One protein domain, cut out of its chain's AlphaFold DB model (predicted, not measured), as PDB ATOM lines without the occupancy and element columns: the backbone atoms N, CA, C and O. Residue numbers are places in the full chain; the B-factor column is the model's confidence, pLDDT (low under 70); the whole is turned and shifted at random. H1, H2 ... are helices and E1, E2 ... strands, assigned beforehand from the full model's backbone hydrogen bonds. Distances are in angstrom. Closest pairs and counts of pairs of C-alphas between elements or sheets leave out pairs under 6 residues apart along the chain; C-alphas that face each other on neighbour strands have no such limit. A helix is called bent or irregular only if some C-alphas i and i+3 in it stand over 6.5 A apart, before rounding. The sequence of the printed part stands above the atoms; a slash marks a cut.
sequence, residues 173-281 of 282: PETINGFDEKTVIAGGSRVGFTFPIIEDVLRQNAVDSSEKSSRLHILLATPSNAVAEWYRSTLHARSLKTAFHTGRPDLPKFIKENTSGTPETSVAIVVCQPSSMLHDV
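This is residues 173 to 281 of the 282 residues of the protein "FAD-binding FR-type domain-containing protein" of Zopfia rhizophila CBS 207.26 (UniProt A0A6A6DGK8). A small sheet of three parallel strands has the long helix H2 packed over one face and running along the strands, with the shorter H3 near H2 and grazing the sheet. The short helices H1, H4 and H5 graze the sheet too, and residues 206 to 211, at the end of H2 and after it, stick out. The printed part has 109 residues with five named helices and three named strands, in the order H1 E1 H2 E2 H3 H4 E3 H5; the sheet's order is E2 E1 E3. The class is mixed, helices and strands, and the whole is compact, with a radius of gyration of the C-alphas of 14.0 A and spans of 38 by 30 by 22 A.

H1 is residues 173 to 177, beginning at C-alpha 173 (-26.137, 35.281, -46.080). E1, residues 181 to 187, is 20.3 A long. H2, residues 188 to 207, is 31.2 A long; it is irregular, with C-alphas 189 and 192 7.0 A apart, and has a kink of 32 degrees near residue 195. E2, residues 215 to 221, is 20.0 A long, and H3, residues 225 to 236, is 16.3 A. H4 is residues 251 to 257, and E3, residues 267 to 272, is 16.6 A long. H5, residues 275 to 278, ends at C-alpha 278 (-12.472, 49.376, -37.379).

E1 is the inner strand. It is parallel to E2 at 11 degrees, with N 184 and O 217 2.8 A apart, within hydrogen-bond range. It is parallel to E3 at 11 degrees, with N 270 and O 183 2.8 A apart, also within range. H2 is on one face of the sheet, two layers, at a height over the sheet of 9.3 A. It lies over E2 and E1, and only just not over E3, on which 2 of its C-alphas fall; it runs along the strands, at 10 degrees to E1 on the local plane. The closest C-alphas of H2 and E1 are those of Thr 194 and Ala 186, 7.1 A apart. E1, H2 and E2 form a strand-helix-strand unit, two parallel neighbour strands joined through a helix, with a right-handed crossover. H1 and H2 only just touch, with 3 pairs of C-alphas within 8 A, through residues 197 to 204 of H2 alone; the closest are Asn 177 and Val 201, 6.8 A. H3 is near H2, and only grazes the sheet with residues 227 to 232. H4 only grazes it with residues 251 to 255, H1 with 175 to 177 and H5 with 277 to 278. H2 and H4 are apart. Every O i to N i+4 pair is within hydrogen-bond range in H1, H3 and H4, against 10 of 16 in H2; H5 is too short for such a pair.

The C-alphas farthest apart are those of Ala 226 and Glu 264, 40.4 A. The printed part has no cut. The link from H3 to H4, residues 237 to 250, is long. The mean pLDDT of the printed part is 81.9; residues 173 to 175, 209 to 212, 260 to 264 and 274 to 281 are under 70.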
ATOM      1  N   PRO A 173     -24.914  34.496 -45.870       54.06
ATOM      2  CA  PRO A 173     -26.137  35.281 -46.080       54.06
ATOM      3  C   PRO A 173     -27.312  34.548 -45.413       54.06
ATOM      4  O   PRO A 173     -28.041  35.139 -44.632       54.06
ATOM      5  N   GLU A 174     -27.358  33.220 -45.572       54.88
ATOM      6  CA  GLU A 174     -28.235  32.301 -44.836       54.88
ATOM      7  C   GLU A 174     -28.052  32.409 -43.309       54.88
ATOM      8  O   GLU A 174     -29.014  32.265 -42.564       54.88
ATOM      9  N   THR A 175     -26.845  32.735 -42.835       60.94
ATOM     10  CA  THR A 175     -26.558  32.953 -41.409       60.94
ATOM     11  C   THR A 175     -27.068  34.308 -40.932       60.94
ATOM     12  O   THR A 175     -27.744  34.325 -39.918       60.94
ATOM     13  N   ILE A 176     -26.827  35.416 -41.657       71.56
ATOM     14  CA  ILE A 176     -27.331  36.763 -41.309       71.56
ATOM     15  C   ILE A 176     -28.853  36.731 -41.200       71.56
ATOM     16  O   ILE A 176     -29.422  37.289 -40.266       71.56
ATOM     17  N   ASN A 177     -29.501  36.047 -42.136       72.81
ATOM     18  CA  ASN A 177     -30.950  35.914 -42.198       72.81
ATOM     19  C   ASN A 177     -31.541  35.274 -40.940       72.81
ATOM     20  O   ASN A 177     -32.589  35.725 -40.490       72.81
ATOM     21  N   GLY A 178     -30.828  34.322 -40.331       76.88
ATOM     22  CA  GLY A 178     -31.236  33.652 -39.097       76.88
ATOM     23  C   GLY A 178     -31.188  34.508 -37.827       76.88
ATOM     24  O   GLY A 178     -31.624  34.017 -36.794       76.88
ATOM     25  N   PHE A 179     -30.674  35.743 -37.883       82.62
ATOM     26  CA  PHE A 179     -30.621  36.637 -36.720       82.62
ATOM     27  C   PHE A 179     -31.861  37.527 -36.601       82.62
ATOM     28  O   PHE A 179     -32.353  38.055 -37.603       82.62
ATOM     29  N   ASP A 180     -32.316  37.762 -35.376       84.31
ATOM     30  CA  ASP A 180     -33.495  38.584 -35.074       84.31
ATOM     31  C   ASP A 180     -33.238  40.070 -35.349       84.31
ATOM     32  O   ASP A 180     -34.082  40.774 -35.916       84.31
ATOM     33  N   GLU A 181     -32.039  40.543 -35.003       87.12
ATOM     34  CA  GLU A 181     -31.597  41.914 -35.242       87.12
ATOM     35  C   GLU A 181     -30.357  41.940 -36.140       87.12
ATOM     36  O   GLU A 181     -29.415  41.155 -36.008       87.12
ATOM     37  N   LYS A 182     -30.358  42.859 -37.101       88.19
ATOM     38  CA  LYS A 182     -29.327  42.986 -38.129       88.19
ATOM     39  C   LYS A 182     -28.861  44.433 -38.171       88.19
ATOM     40  O   LYS A 182     -29.644  45.335 -38.454       88.19
ATOM     41  N   THR A 183     -27.579  44.662 -37.933       89.75
ATOM     42  CA  THR A 183     -26.963  45.990 -37.959       89.75
ATOM     43  C   THR A 183     -25.946  46.076 -39.090       89.75
ATOM     44  O   THR A 183     -24.974  45.329 -39.124       89.75
ATOM     45  N   VAL A 184     -26.151  47.000 -40.024       90.12
ATOM     46  CA  VAL A 184     -25.289  47.224 -41.188       90.12
ATOM     47  C   VAL A 184     -24.591  48.570 -41.047       90.12
ATOM     48  O   VAL A 184     -25.227  49.621 -41.088       90.12
ATOM     49  N   ILE A 185     -23.268  48.544 -40.912       90.38
ATOM     50  CA  ILE A 185     -22.426  49.729 -40.749       90.38
ATOM     51  C   ILE A 185     -21.464  49.809 -41.929       90.38
ATOM     52  O   ILE A 185     -20.604  48.942 -42.100       90.38
ATOM     53  N   ALA A 186     -21.556  50.867 -42.735       89.75
ATOM     54  CA  ALA A 186     -20.650  51.044 -43.864       89.75
ATOM     55  C   ALA A 186     -20.169  52.477 -44.070       89.75
ATOM     56  O   ALA A 186     -20.830  53.447 -43.706       89.75
ATOM     57  N   GLY A 187     -18.985  52.598 -44.672       85.75
ATOM     58  CA  GLY A 187     -18.319  53.878 -44.870       85.75
ATOM     59  C   GLY A 187     -17.663  54.044 -46.240       85.75
ATOM     60  O   GLY A 187     -17.041  53.126 -46.782       85.75
ATOM     61  N   GLY A 188     -17.744  55.257 -46.788       80.69
ATOM     62  CA  GLY A 188     -17.009  55.662 -47.989       80.69
ATOM     63  C   GLY A 188     -17.455  54.964 -49.282       80.69
ATOM     64  O   GLY A 188     -18.634  54.727 -49.522       80.69
ATOM     65  N   SER A 189     -16.515  54.643 -50.175       74.06
ATOM     66  CA  SER A 189     -16.846  54.052 -51.486       74.06
ATOM     67  C   SER A 189     -17.370  52.616 -51.419       74.06
ATOM     68  O   SER A 189     -17.914  52.126 -52.402       74.06
ATOM     69  N   ARG A 190     -17.230  51.943 -50.271       76.00
ATOM     70  CA  ARG A 190     -17.579  50.525 -50.101       76.00
ATOM     71  C   ARG A 190     -19.033  50.288 -49.688       76.00
ATOM     72  O   ARG A 190     -19.445  49.140 -49.608       76.00
ATOM     73  N   VAL A 191     -19.835  51.341 -49.518       84.88
ATOM     74  CA  VAL A 191     -21.279  51.239 -49.219       84.88
ATOM     75  C   VAL A 191     -22.056  50.457 -50.290       84.88
ATOM     76  O   VAL A 191     -23.054  49.813 -49.982       84.88
ATOM     77  N   GLY A 192     -21.566  50.414 -51.534       86.75
ATOM     78  CA  GLY A 192     -22.162  49.578 -52.581       86.75
ATOM     79  C   GLY A 192     -22.296  48.099 -52.186       86.75
ATOM     80  O   GLY A 192     -23.306  47.475 -52.501       86.75
ATOM     81  N   PHE A 193     -21.336  47.564 -51.422       87.12
ATOM     82  CA  PHE A 193     -21.353  46.181 -50.925       87.12
ATOM     83  C   PHE A 193     -22.538  45.894 -49.995       87.12
ATOM     84  O   PHE A 193     -23.022  44.766 -49.955       87.12
ATOM     85  N   THR A 194     -23.020  46.895 -49.251       89.56
ATOM     86  CA  THR A 194     -24.110  46.694 -48.287       89.56
ATOM     87  C   THR A 194     -25.495  46.720 -48.914       89.56
ATOM     88  O   THR A 194     -26.418  46.160 -48.335       89.56
ATOM     89  N   PHE A 195     -25.662  47.317 -50.096       90.25
ATOM     90  CA  PHE A 195     -26.964  47.361 -50.769       90.25
ATOM     91  C   PHE A 195     -27.577  45.987 -51.059       90.25
ATOM     92  O   PHE A 195     -28.730  45.803 -50.673       90.25
ATOM     93  N   PRO A 196     -26.864  45.000 -51.639       89.81
ATOM     94  CA  PRO A 196     -27.455  43.684 -51.865       89.81
ATOM     95  C   PRO A 196     -27.795  42.962 -50.556       89.81
ATOM     96  O   PRO A 196     -28.715  42.161 -50.543       89.81
ATOM     97  N   ILE A 197     -27.095  43.258 -49.453       88.62
ATOM     98  CA  ILE A 197     -27.400  42.700 -48.124       88.62
ATOM     99  C   ILE A 197     -28.696  43.314 -47.587       88.62
ATOM    100  O   ILE A 197     -29.591  42.598 -47.159       88.62
ATOM    101  N   ILE A 198     -28.813  44.642 -47.650       89.62
ATOM    102  CA  ILE A 198     -30.018  45.375 -47.242       89.62
ATOM    103  C   ILE A 198     -31.228  44.902 -48.060       89.62
ATOM    104  O   ILE A 198     -32.278  44.624 -47.496       89.62
ATOM    105  N   GLU A 199     -31.082  44.783 -49.380       89.19
ATOM    106  CA  GLU A 199     -32.140  44.288 -50.265       89.19
ATOM    107  C   GLU A 199     -32.547  42.848 -49.963       89.19
ATOM    108  O   GLU A 199     -33.737  42.545 -49.998       89.19
ATOM    109  N   ASP A 200     -31.588  41.969 -49.665       88.00
ATOM    110  CA  ASP A 200     -31.866  40.569 -49.334       88.00
ATOM    111  C   ASP A 200     -32.700  40.455 -48.050       88.00
ATOM    112  O   ASP A 200     -33.732  39.783 -48.039       88.00
ATOM    113  N   VAL A 201     -32.327  41.206 -47.007       87.88
ATOM    114  CA  VAL A 201     -33.079  41.281 -45.740       87.88
ATOM    115  C   VAL A 201     -34.482  41.846 -45.961       87.88
ATOM    116  O   VAL A 201     -35.458  41.312 -45.437       87.88
ATOM    117  N   LEU A 202     -34.612  42.905 -46.767       88.25
ATOM    118  CA  LEU A 202     -35.916  43.490 -47.083       88.25
ATOM    119  C   LEU A 202     -36.820  42.524 -47.852       88.25
ATOM    120  O   LEU A 202     -38.015  42.466 -47.575       88.25
ATOM    121  N   ARG A 203     -36.269  41.756 -48.802       86.75
ATOM    122  CA  ARG A 203     -37.038  40.740 -49.534       86.75
ATOM    123  C   ARG A 203     -37.528  39.636 -48.614       86.75
ATOM    124  O   ARG A 203     -38.667  39.215 -48.761       86.75
ATOM    125  N   GLN A 204     -36.710  39.191 -47.668       83.31
ATOM    126  CA  GLN A 204     -37.123  38.162 -46.713       83.31
ATOM    127  C   GLN A 204     -38.198  38.659 -45.763       83.31
ATOM    128  O   GLN A 204     -39.232  38.016 -45.653       83.31
ATOM    129  N   ASN A 205     -38.028  39.852 -45.188       85.69
ATOM    130  CA  ASN A 205     -39.052  40.461 -44.341       85.69
ATOM    131  C   ASN A 205     -40.387  40.679 -45.087       85.69
ATOM    132  O   ASN A 205     -41.430  40.763 -44.449       85.69
ATOM    133  N   ALA A 206     -40.372  40.794 -46.420       84.56
ATOM    134  CA  ALA A 206     -41.587  40.873 -47.233       84.56
ATOM    135  C   ALA A 206     -42.248  39.504 -47.495       84.56
ATOM    136  O   ALA A 206     -43.438  39.458 -47.803       84.56
ATOM    137  N   VAL A 207     -41.485  38.409 -47.422       82.50
ATOM    138  CA  VAL A 207     -41.973  37.028 -47.581       82.50
ATOM    139  C   VAL A 207     -42.422  36.441 -46.242       82.50
ATOM    140  O   VAL A 207     -43.421  35.723 -46.194       82.50
ATOM    141  N   ASP A 208     -41.707  36.752 -45.165       78.25
ATOM    142  CA  ASP A 208     -42.025  36.301 -43.817       78.25
ATOM    143  C   ASP A 208     -43.277  37.010 -43.283       78.25
ATOM    144  O   ASP A 208     -43.475  38.216 -43.444       78.25
ATOM    145  N   SER A 209     -44.149  36.255 -42.614       64.94
ATOM    146  CA  SER A 209     -45.264  36.827 -41.860       64.94
ATOM    147  C   SER A 209     -44.738  37.726 -40.731       64.94
ATOM    148  O   SER A 209     -43.658  37.494 -40.189       64.94
ATOM    149  N   SER A 210     -45.518  38.749 -40.351       60.09
ATOM    150  CA  SER A 210     -45.118  39.832 -39.426       60.09
ATOM    151  C   SER A 210     -44.456  39.385 -38.110       60.09
ATOM    152  O   SER A 210     -43.774  40.196 -37.489       60.09
ATOM    153  N   GLU A 211     -44.650  38.140 -37.670       59.72
ATOM    154  CA  GLU A 211     -44.065  37.588 -36.442       59.72
ATOM    155  C   GLU A 211     -42.584  37.177 -36.576       59.72
ATOM    156  O   GLU A 211     -41.908  37.056 -35.560       59.72
ATOM    157  N   LYS A 212     -42.056  36.998 -37.797       64.94
ATOM    158  CA  LYS A 212     -40.645  36.639 -38.065       64.94
ATOM    159  C   LYS A 212     -39.815  37.753 -38.710       64.94
ATOM    160  O   LYS A 212     -38.647  37.541 -39.024       64.94
ATOM    161  N   SER A 213     -40.390  38.941 -38.906       71.69
ATOM    162  CA  SER A 213     -39.666  40.051 -39.531       71.69
ATOM    163  C   SER A 213     -38.516  40.519 -38.640       71.69
ATOM    164  O   SER A 213     -38.724  41.064 -37.556       71.69
ATOM    165  N   SER A 214     -37.298  40.389 -39.150       77.75
ATOM    166  CA  SER A 214     -36.092  40.844 -38.461       77.75
ATOM    167  C   SER A 214     -35.943  42.367 -38.486       77.75
ATOM    168  O   SER A 214     -36.319  43.031 -39.462       77.75
ATOM    169  N   ARG A 215     -35.374  42.945 -37.424       85.62
ATOM    170  CA  ARG A 215     -35.083  44.387 -37.357       85.62
ATOM    171  C   ARG A 215     -33.790  44.699 -38.095       85.62
ATOM    172  O   ARG A 215     -32.782  44.029 -37.894       85.62
ATOM    173  N   LEU A 216     -33.813  45.739 -38.930       88.38
ATOM    174  CA  LEU A 216     -32.660  46.179 -39.712       88.38
ATOM    175  C   LEU A 216     -32.253  47.606 -39.325       88.38
ATOM    176  O   LEU A 216     -32.977  48.564 -39.595       88.38
ATOM    177  N   HIS A 217     -31.063  47.739 -38.749       90.06
ATOM    178  CA  HIS A 217     -30.427  49.006 -38.399       90.06
ATOM    179  C   HIS A 217     -29.327  49.313 -39.413       90.06
ATOM    180  O   HIS A 217     -28.497  48.460 -39.714       90.06
ATOM    181  N   ILE A 218     -29.311  50.527 -39.966       91.38
ATOM    182  CA  ILE A 218     -28.365  50.911 -41.022       91.38
ATOM    183  C   ILE A 218     -27.670  52.212 -40.626       91.38
ATOM    184  O   ILE A 218     -28.328  53.223 -40.393       91.38
ATOM    185  N   LEU A 219     -26.338  52.200 -40.618       92.12
ATOM    186  CA  LEU A 219     -25.501  53.378 -40.419       92.12
ATOM    187  C   LEU A 219     -24.523  53.510 -41.587       92.12
ATOM    188  O   LEU A 219     -23.610  52.702 -41.753       92.12
ATOM    189  N   LEU A 220     -24.706  54.559 -42.392       91.94
ATOM    190  CA  LEU A 220     -23.827  54.886 -43.514       91.94
ATOM    191  C   LEU A 220     -23.074  56.187 -43.235       91.94
ATOM    192  O   LEU A 220     -23.692  57.220 -42.989       91.94
ATOM    193  N   ALA A 221     -21.745  56.149 -43.317       91.06
ATOM    194  CA  ALA A 221     -20.881  57.299 -43.060       91.06
ATOM    195  C   ALA A 221     -20.098  57.716 -44.315       91.06
ATOM    196  O   ALA A 221     -19.475  56.902 -45.000       91.06
ATOM    197  N   THR A 222     -20.076  59.012 -44.623       90.69
ATOM    198  CA  THR A 222     -19.276  59.552 -45.731       90.69
ATOM    199  C   THR A 222     -18.841  60.986 -45.441       90.69
ATOM    200  O   THR A 222     -19.620  61.749 -44.877       90.69
ATOM    201  N   PRO A 223     -17.616  61.388 -45.837       88.12
ATOM    202  CA  PRO A 223     -17.165  62.771 -45.702       88.12
ATOM    203  C   PRO A 223     -17.732  63.711 -46.784       88.12
ATOM    204  O   PRO A 223     -17.496  64.911 -46.721       88.12
ATOM    205  N   SER A 224     -18.425  63.192 -47.807       89.88
ATOM    206  CA  SER A 224     -18.941  63.990 -48.930       89.88
ATOM    207  C   SER A 224     -20.459  64.124 -48.881       89.88
ATOM    208  O   SER A 224     -21.171  63.121 -48.958       89.88
ATOM    209  N   ASN A 225     -20.948  65.368 -48.867       90.56
ATOM    210  CA  ASN A 225     -22.380  65.680 -48.916       90.56
ATOM    211  C   ASN A 225     -23.055  65.123 -50.178       90.56
ATOM    212  O   ASN A 225     -24.155  64.588 -50.101       90.56
ATOM    213  N   ALA A 226     -22.380  65.173 -51.331       91.81
ATOM    214  CA  ALA A 226     -22.928  64.643 -52.581       91.81
ATOM    215  C   ALA A 226     -23.121  63.116 -52.525       91.81
ATOM    216  O   ALA A 226     -24.094  62.576 -53.048       91.81
ATOM    217  N   VAL A 227     -22.204  62.410 -51.856       91.75
ATOM    218  CA  VAL A 227     -22.310  60.961 -51.635       91.75
ATOM    219  C   VAL A 227     -23.400  60.651 -50.606       91.75
ATOM    220  O   VAL A 227     -24.145  59.695 -50.795       91.75
ATOM    221  N   ALA A 228     -23.527  61.465 -49.555       91.19
ATOM    222  CA  ALA A 228     -24.570  61.316 -48.541       91.19
ATOM    223  C   ALA A 228     -25.971  61.460 -49.158       91.19
ATOM    224  O   ALA A 228     -26.857  60.643 -48.906       91.19
ATOM    225  N   GLU A 229     -26.146  62.443 -50.041       91.69
ATOM    226  CA  GLU A 229     -27.389  62.648 -50.783       91.69
ATOM    227  C   GLU A 229     -27.693  61.481 -51.732       91.69
ATOM    228  O   GLU A 229     -28.830  61.014 -51.821       91.69
ATOM    229  N   TRP A 230     -26.667  60.935 -52.388       91.50
ATOM    230  CA  TRP A 230     -26.818  59.728 -53.197       91.50
ATOM    231  C   TRP A 230     -27.209  58.494 -52.366       91.50
ATOM    232  O   TRP A 230     -28.052  57.707 -52.805       91.50
ATOM    233  N   TYR A 231     -26.664  58.318 -51.157       90.88
ATOM    234  CA  TYR A 231     -27.127  57.258 -50.255       90.88
ATOM    235  C   TYR A 231     -28.605  57.426 -49.927       90.88
ATOM    236  O   TYR A 231     -29.356  56.455 -50.006       90.88
ATOM    237  N   ARG A 232     -29.037  58.654 -49.611       89.81
ATOM    238  CA  ARG A 232     -30.443  58.946 -49.324       89.81
ATOM    239  C   ARG A 232     -31.338  58.562 -50.489       89.81
ATOM    240  O   ARG A 232     -32.294  57.824 -50.276       89.81
ATOM    241  N   SER A 233     -31.045  59.031 -51.701       90.62
ATOM    242  CA  SER A 233     -31.886  58.725 -52.865       90.62
ATOM    243  C   SER A 233     -31.948  57.220 -53.144       90.62
ATOM    244  O   SER A 233     -33.018  56.683 -53.424       90.62
ATOM    245  N   THR A 234     -30.826  56.522 -52.967       89.38
ATOM    246  CA  THR A 234     -30.717  55.069 -53.151       89.38
ATOM    247  C   THR A 234     -31.525  54.290 -52.105       89.38
ATOM    248  O   THR A 234     -32.239  53.350 -52.455       89.38
ATOM    249  N   LEU A 235     -31.463  54.675 -50.829       90.00
ATOM    250  CA  LEU A 235     -32.241  54.043 -49.756       90.00
ATOM    251  C   LEU A 235     -33.734  54.391 -49.844       90.00
ATOM    252  O   LEU A 235     -34.580  53.519 -49.658       90.00
ATOM    253  N   HIS A 236     -34.068  55.632 -50.201       89.81
ATOM    254  CA  HIS A 236     -35.449  56.069 -50.400       89.81
ATOM    255  C   HIS A 236     -36.121  55.316 -51.556       89.81
ATOM    256  O   HIS A 236     -37.276  54.918 -51.443       89.81
ATOM    257  N   ALA A 237     -35.389  55.039 -52.641       88.00
ATOM    258  CA  ALA A 237     -35.869  54.189 -53.735       88.00
ATOM    259  C   ALA A 237     -36.180  52.739 -53.299       88.00
ATOM    260  O   ALA A 237     -36.862  52.022 -54.022       88.00
ATOM    261  N   ARG A 238     -35.704  52.313 -52.120       85.38
ATOM    262  CA  ARG A 238     -35.987  51.012 -51.485       85.38
ATOM    263  C   ARG A 238     -36.999  51.126 -50.337       85.38
ATOM    264  O   ARG A 238     -37.079  50.230 -49.505       85.38
ATOM    265  N   SER A 239     -37.739  52.236 -50.262       86.00
ATOM    266  CA  SER A 239     -38.745  52.516 -49.225       86.00
ATOM    267  C   SER A 239     -38.196  52.571 -47.793       86.00
ATOM    268  O   SER A 239     -38.948  52.436 -46.827       86.00
ATOM    269  N   LEU A 240     -36.891  52.806 -47.629       86.19
ATOM    270  CA  LEU A 240     -36.270  52.985 -46.320       86.19
ATOM    271  C   LEU A 240     -36.337  54.451 -45.888       86.19
ATOM    272  O   LEU A 240     -35.942  55.361 -46.622       86.19
ATOM    273  N   LYS A 241     -36.796  54.681 -44.655       85.12
ATOM    274  CA  LYS A 241     -36.724  55.999 -44.014       85.12
ATOM    275  C   LYS A 241     -35.272  56.298 -43.644       85.12
ATOM    276  O   LYS A 241     -34.567  55.432 -43.137       85.12
ATOM    277  N   THR A 242     -34.831  57.526 -43.892       86.00
ATOM    278  CA  THR A 242     -33.449  57.959 -43.646       86.00
ATOM    279  C   THR A 242     -33.432  59.232 -42.810       86.00
ATOM    280  O   THR A 242     -34.329  60.066 -42.922       86.00
ATOM    281  N   ALA A 243     -32.407  59.382 -41.971       86.50
ATOM    282  CA  ALA A 243     -32.158  60.578 -41.175       86.50
ATOM    283  C   ALA A 243     -30.694  61.005 -41.340       86.50
ATOM    284  O   ALA A 243     -29.796  60.163 -41.305       86.50
ATOM    285  N   PHE A 244     -30.454  62.306 -41.516       85.69
ATOM    286  CA  PHE A 244     -29.105  62.853 -41.647       85.69
ATOM    287  C   PHE A 244     -28.580  63.368 -40.317       85.69
ATOM    288  O   PHE A 244     -29.269  64.085 -39.599       85.69
ATOM    289  N   HIS A 245     -27.322  63.038 -40.048       87.19
ATOM    290  CA  HIS A 245     -26.583  63.514 -38.892       87.19
ATOM    291  C   HIS A 245     -25.230  64.032 -39.368       87.19
ATOM    292  O   HIS A 245     -24.576  63.412 -40.209       87.19
ATOM    293  N   THR A 246     -24.817  65.180 -38.844       87.06
ATOM    294  CA  THR A 246     -23.504  65.769 -39.114       87.06
ATOM    295  C   THR A 246     -22.539  65.424 -37.990       87.06
ATOM    296  O   THR A 246     -22.893  65.554 -36.821       87.06
ATOM    297  N   GLY A 247     -21.307  65.055 -38.338       86.38
ATOM    298  CA  GLY A 247     -20.260  64.708 -37.375       86.38
ATOM    299  C   GLY A 247     -19.808  63.255 -37.494       86.38
ATOM    300  O   GLY A 247     -20.321  62.488 -38.311       86.38
ATOM    301  N   ARG A 248     -18.801  62.882 -36.698       84.50
ATOM    302  CA  ARG A 248     -18.356  61.487 -36.611       84.50
ATOM    303  C   ARG A 248     -19.432  60.683 -35.867       84.50
ATOM    304  O   ARG A 248     -19.806  61.099 -34.772       84.50
ATOM    305  N   PRO A 249     -19.934  59.574 -36.432       87.00
ATOM    306  CA  PRO A 249     -20.893  58.733 -35.732       87.00
ATOM    307  C   PRO A 249     -20.229  58.059 -34.528       87.00
ATOM    308  O   PRO A 249     -19.103  57.574 -34.630       87.00
ATOM    309  N   ASP A 250     -20.944  58.008 -33.407       88.50
ATOM    310  CA  ASP A 250     -20.555  57.235 -32.227       88.50
ATOM    311  C   ASP A 250     -20.983  55.775 -32.436       88.50
ATOM    312  O   ASP A 250     -22.126  55.396 -32.162       88.50
ATOM    313  N   LEU A 251     -20.089  54.978 -33.031       86.94
ATOM    314  CA  LEU A 251     -20.368  53.576 -33.352       86.94
ATOM    315  C   LEU A 251     -20.579  52.714 -32.098       86.94
ATOM    316  O   LEU A 251     -21.555  51.966 -32.108       86.94
ATOM    317  N   PRO A 252     -19.776  52.824 -31.017       87.12
ATOM    318  CA  PRO A 252     -20.020  52.056 -29.796       87.12
ATOM    319  C   PRO A 252     -21.402  52.324 -29.203       87.12
ATOM    320  O   PRO A 252     -22.109  51.386 -28.830       87.12
ATOM    321  N   LYS A 253     -21.821  53.595 -29.152       88.62
ATOM    322  CA  LYS A 253     -23.159  53.959 -28.679       88.62
ATOM    323  C   LYS A 253     -24.246  53.396 -29.588       88.62
ATOM    324  O   LYS A 253     -25.175  52.773 -29.087       88.62
ATOM    325  N   PHE A 254     -24.109  53.561 -30.904       87.50
ATOM    326  CA  PHE A 254     -25.076  53.043 -31.871       87.50
ATOM    327  C   PHE A 254     -25.200  51.520 -31.804       87.50
ATOM    328  O   PHE A 254     -26.308  50.995 -31.814       87.50
ATOM    329  N   ILE A 255     -24.081  50.801 -31.715       86.62
ATOM    330  CA  ILE A 255     -24.089  49.347 -31.567       86.62
ATOM    331  C   ILE A 255     -24.803  48.998 -30.273       86.62
ATOM    332  O   ILE A 255     -25.782  48.267 -30.330       86.62
ATOM    333  N   LYS A 256     -24.396  49.570 -29.133       86.12
ATOM    334  CA  LYS A 256     -24.995  49.285 -27.824       86.12
ATOM    335  C   LYS A 256     -26.507  49.519 -27.805       86.12
ATOM    336  O   LYS A 256     -27.230  48.655 -27.334       86.12
ATOM    337  N   GLU A 257     -26.983  50.640 -28.341       85.38
ATOM    338  CA  GLU A 257     -28.415  50.972 -28.401       85.38
ATOM    339  C   GLU A 257     -29.224  50.004 -29.276       85.38
ATOM    340  O   GLU A 257     -30.391  49.755 -28.985       85.38
ATOM    341  N   ASN A 258     -28.607  49.439 -30.319       80.75
ATOM    342  CA  ASN A 258     -29.250  48.528 -31.273       80.75
ATOM    343  C   ASN A 258     -28.823  47.053 -31.100       80.75
ATOM    344  O   ASN A 258     -29.052  46.242 -31.988       80.75
ATOM    345  N   THR A 259     -28.152  46.716 -29.993       74.56
ATOM    346  CA  THR A 259     -27.814  45.333 -29.589       74.56
ATOM    347  C   THR A 259     -28.218  45.029 -28.149       74.56
ATOM    348  O   THR A 259     -28.189  43.872 -27.747       74.56
ATOM    349  N   SER A 260     -28.627  46.025 -27.352       64.44
ATOM    350  CA  SER A 260     -29.091  45.832 -25.971       64.44
ATOM    351  C   SER A 260     -30.510  45.247 -25.865       64.44
ATOM    352  O   SER A 260     -31.208  45.514 -24.886       64.44
ATOM    353  N   GLY A 261     -30.960  44.505 -26.879       62.81
ATOM    354  CA  GLY A 261     -32.225  43.779 -26.874       62.81
ATOM    355  C   GLY A 261     -32.285  42.698 -25.790       62.81
ATOM    356  O   GLY A 261     -31.323  42.438 -25.067       62.81
ATOM    357  N   THR A 262     -33.457  42.078 -25.649       60.09
ATOM    358  CA  THR A 262     -33.715  40.987 -24.696       60.09
ATOM    359  C   THR A 262     -32.641  39.886 -24.777       60.09
ATOM    360  O   THR A 262     -32.208  39.571 -25.885       60.09
ATOM    361  N   PRO A 263     -32.247  39.243 -23.657       62.56
ATOM    362  CA  PRO A 263     -31.127  38.285 -23.601       62.56
ATOM    363  C   PRO A 263     -31.183  37.103 -24.587       62.56
ATOM    364  O   PRO A 263     -30.177  36.432 -24.784       62.56
ATOM    365  N   GLU A 264     -32.347  36.838 -25.183       69.75
ATOM    366  CA  GLU A 264     -32.593  35.742 -26.128       69.75
ATOM    367  C   GLU A 264     -32.515  36.160 -27.607       69.75
ATOM    368  O   GLU A 264     -32.629  35.307 -28.481       69.75
ATOM    369  N   THR A 265     -32.320  37.451 -27.910       77.44
ATOM    370  CA  THR A 265     -32.236  37.928 -29.302       77.44
ATOM    371  C   THR A 265     -30.846  37.738 -29.884       77.44
ATOM    372  O   THR A 265     -29.832  38.135 -29.309       77.44
ATOM    373  N   SER A 266     -30.802  37.130 -31.060       81.94
ATOM    374  CA  SER A 266     -29.579  36.938 -31.821       81.94
ATOM    375  C   SER A 266     -29.315  38.177 -32.688       81.94
ATOM    376  O   SER A 266     -30.196  38.637 -33.416       81.94
ATOM    377  N   VAL A 267     -28.089  38.719 -32.638       85.06
ATOM    378  CA  VAL A 267     -27.713  39.919 -33.406       85.06
ATOM    379  C   VAL A 267     -26.581  39.657 -34.401       85.06
ATOM    380  O   VAL A 267     -25.528  39.131 -34.037       85.06
ATOM    381  N   ALA A 268     -26.765  40.091 -35.649       85.12
ATOM    382  CA  ALA A 268     -25.726  40.129 -36.676       85.12
ATOM    383  C   ALA A 268     -25.249  41.563 -36.925       85.12
ATOM    384  O   ALA A 268     -26.052  42.440 -37.239       85.12
ATOM    385  N   ILE A 269     -23.934  41.797 -36.878       85.62
ATOM    386  CA  ILE A 269     -23.328  43.093 -37.217       85.62
ATOM    387  C   ILE A 269     -22.455  42.931 -38.465       85.62
ATOM    388  O   ILE A 269     -21.467  42.199 -38.465       85.62
ATOM    389  N   VAL A 270     -22.814  43.627 -39.543       84.88
ATOM    390  CA  VAL A 270     -22.095  43.641 -40.820       84.88
ATOM    391  C   VAL A 270     -21.380  44.971 -40.985       84.88
ATOM    392  O   VAL A 270     -22.001  46.032 -40.980       84.88
ATOM    393  N   VAL A 271     -20.065  44.909 -41.172       84.38
ATOM    394  CA  VAL A 271     -19.184  46.072 -41.073       84.38
ATOM    395  C   VAL A 271     -18.336  46.178 -42.339       84.38
ATOM    396  O   VAL A 271     -17.513  45.307 -42.615       84.38
ATOM    397  N   CYS A 272     -18.517  47.241 -43.128       82.44
ATOM    398  CA  CYS A 272     -17.737  47.483 -44.349       82.44
ATOM    399  C   CYS A 272     -17.216  48.925 -44.403       82.44
ATOM    400  O   CYS A 272     -17.890  49.842 -44.874       82.44
ATOM    401  N   GLN A 273     -16.009  49.150 -43.887       72.50
ATOM    402  CA  GLN A 273     -15.521  50.500 -43.596       72.50
ATOM    403  C   GLN A 273     -14.004  50.641 -43.809       72.50
ATOM    404  O   GLN A 273     -13.296  49.638 -43.929       72.50
ATOM    405  N   PRO A 274     -13.489  51.883 -43.915       69.19
ATOM    406  CA  PRO A 274     -12.051  52.137 -43.900       69.19
ATOM    407  C   PRO A 274     -11.435  51.727 -42.556       69.19
ATOM    408  O   PRO A 274     -12.091  51.795 -41.519       69.19
ATOM    409  N   SER A 275     -10.149  51.366 -42.563       67.06
ATOM    410  CA  SER A 275      -9.430  50.862 -41.382       67.06
ATOM    411  C   SER A 275      -9.520  51.782 -40.158       67.06
ATOM    412  O   SER A 275      -9.525  51.303 -39.034       67.06
ATOM    413  N   SER A 276      -9.660  53.094 -40.365       63.47
ATOM    414  CA  SER A 276      -9.800  54.094 -39.301       63.47
ATOM    415  C   SER A 276     -11.087  53.986 -38.477       63.47
ATOM    416  O   SER A 276     -11.155  54.596 -37.415       63.47
ATOM    417  N   MET A 277     -12.110  53.286 -38.974       66.19
ATOM    418  CA  MET A 277     -13.360  53.052 -38.245       66.19
ATOM    419  C   MET A 277     -13.392  51.662 -37.579       66.19
ATOM    420  O   MET A 277     -14.206  51.450 -36.689       66.19
ATOM    421  N   LEU A 278     -12.484  50.738 -37.938       68.50
ATOM    422  CA  LEU A 278     -12.472  49.376 -37.379       68.50
ATOM    423  C   LEU A 278     -12.265  49.359 -35.858       68.50
ATOM    424  O   LEU A 278     -12.843  48.516 -35.181       68.50
ATOM    425  N   HIS A 279     -11.475  50.296 -35.327       69.25
ATOM    426  CA  HIS A 279     -11.241  50.433 -33.886       69.25
ATOM    427  C   HIS A 279     -12.470  50.912 -33.104       69.25
ATOM    428  O   HIS A 279     -12.517  50.712 -31.900       69.25
ATOM    429  N   ASP A 280     -13.440  51.538 -33.772       69.38
ATOM    430  CA  ASP A 280     -14.649  52.053 -33.126       69.38
ATOM    431  C   ASP A 280     -15.765  50.985 -33.072       69.38
ATOM    432  O   ASP A 280     -16.811  51.217 -32.471       69.38
ATOM    433  N   VAL A 281     -15.586  49.846 -33.754       65.75
ATOM    434  CA  VAL A 281     -16.594  48.778 -33.870       65.75
ATOM    435  C   VAL A 281     -16.258  47.542 -33.030       65.75
ATOM    436  O   VAL A 281     -17.184  46.861 -32.593       65.75
TER     437      VAL A 281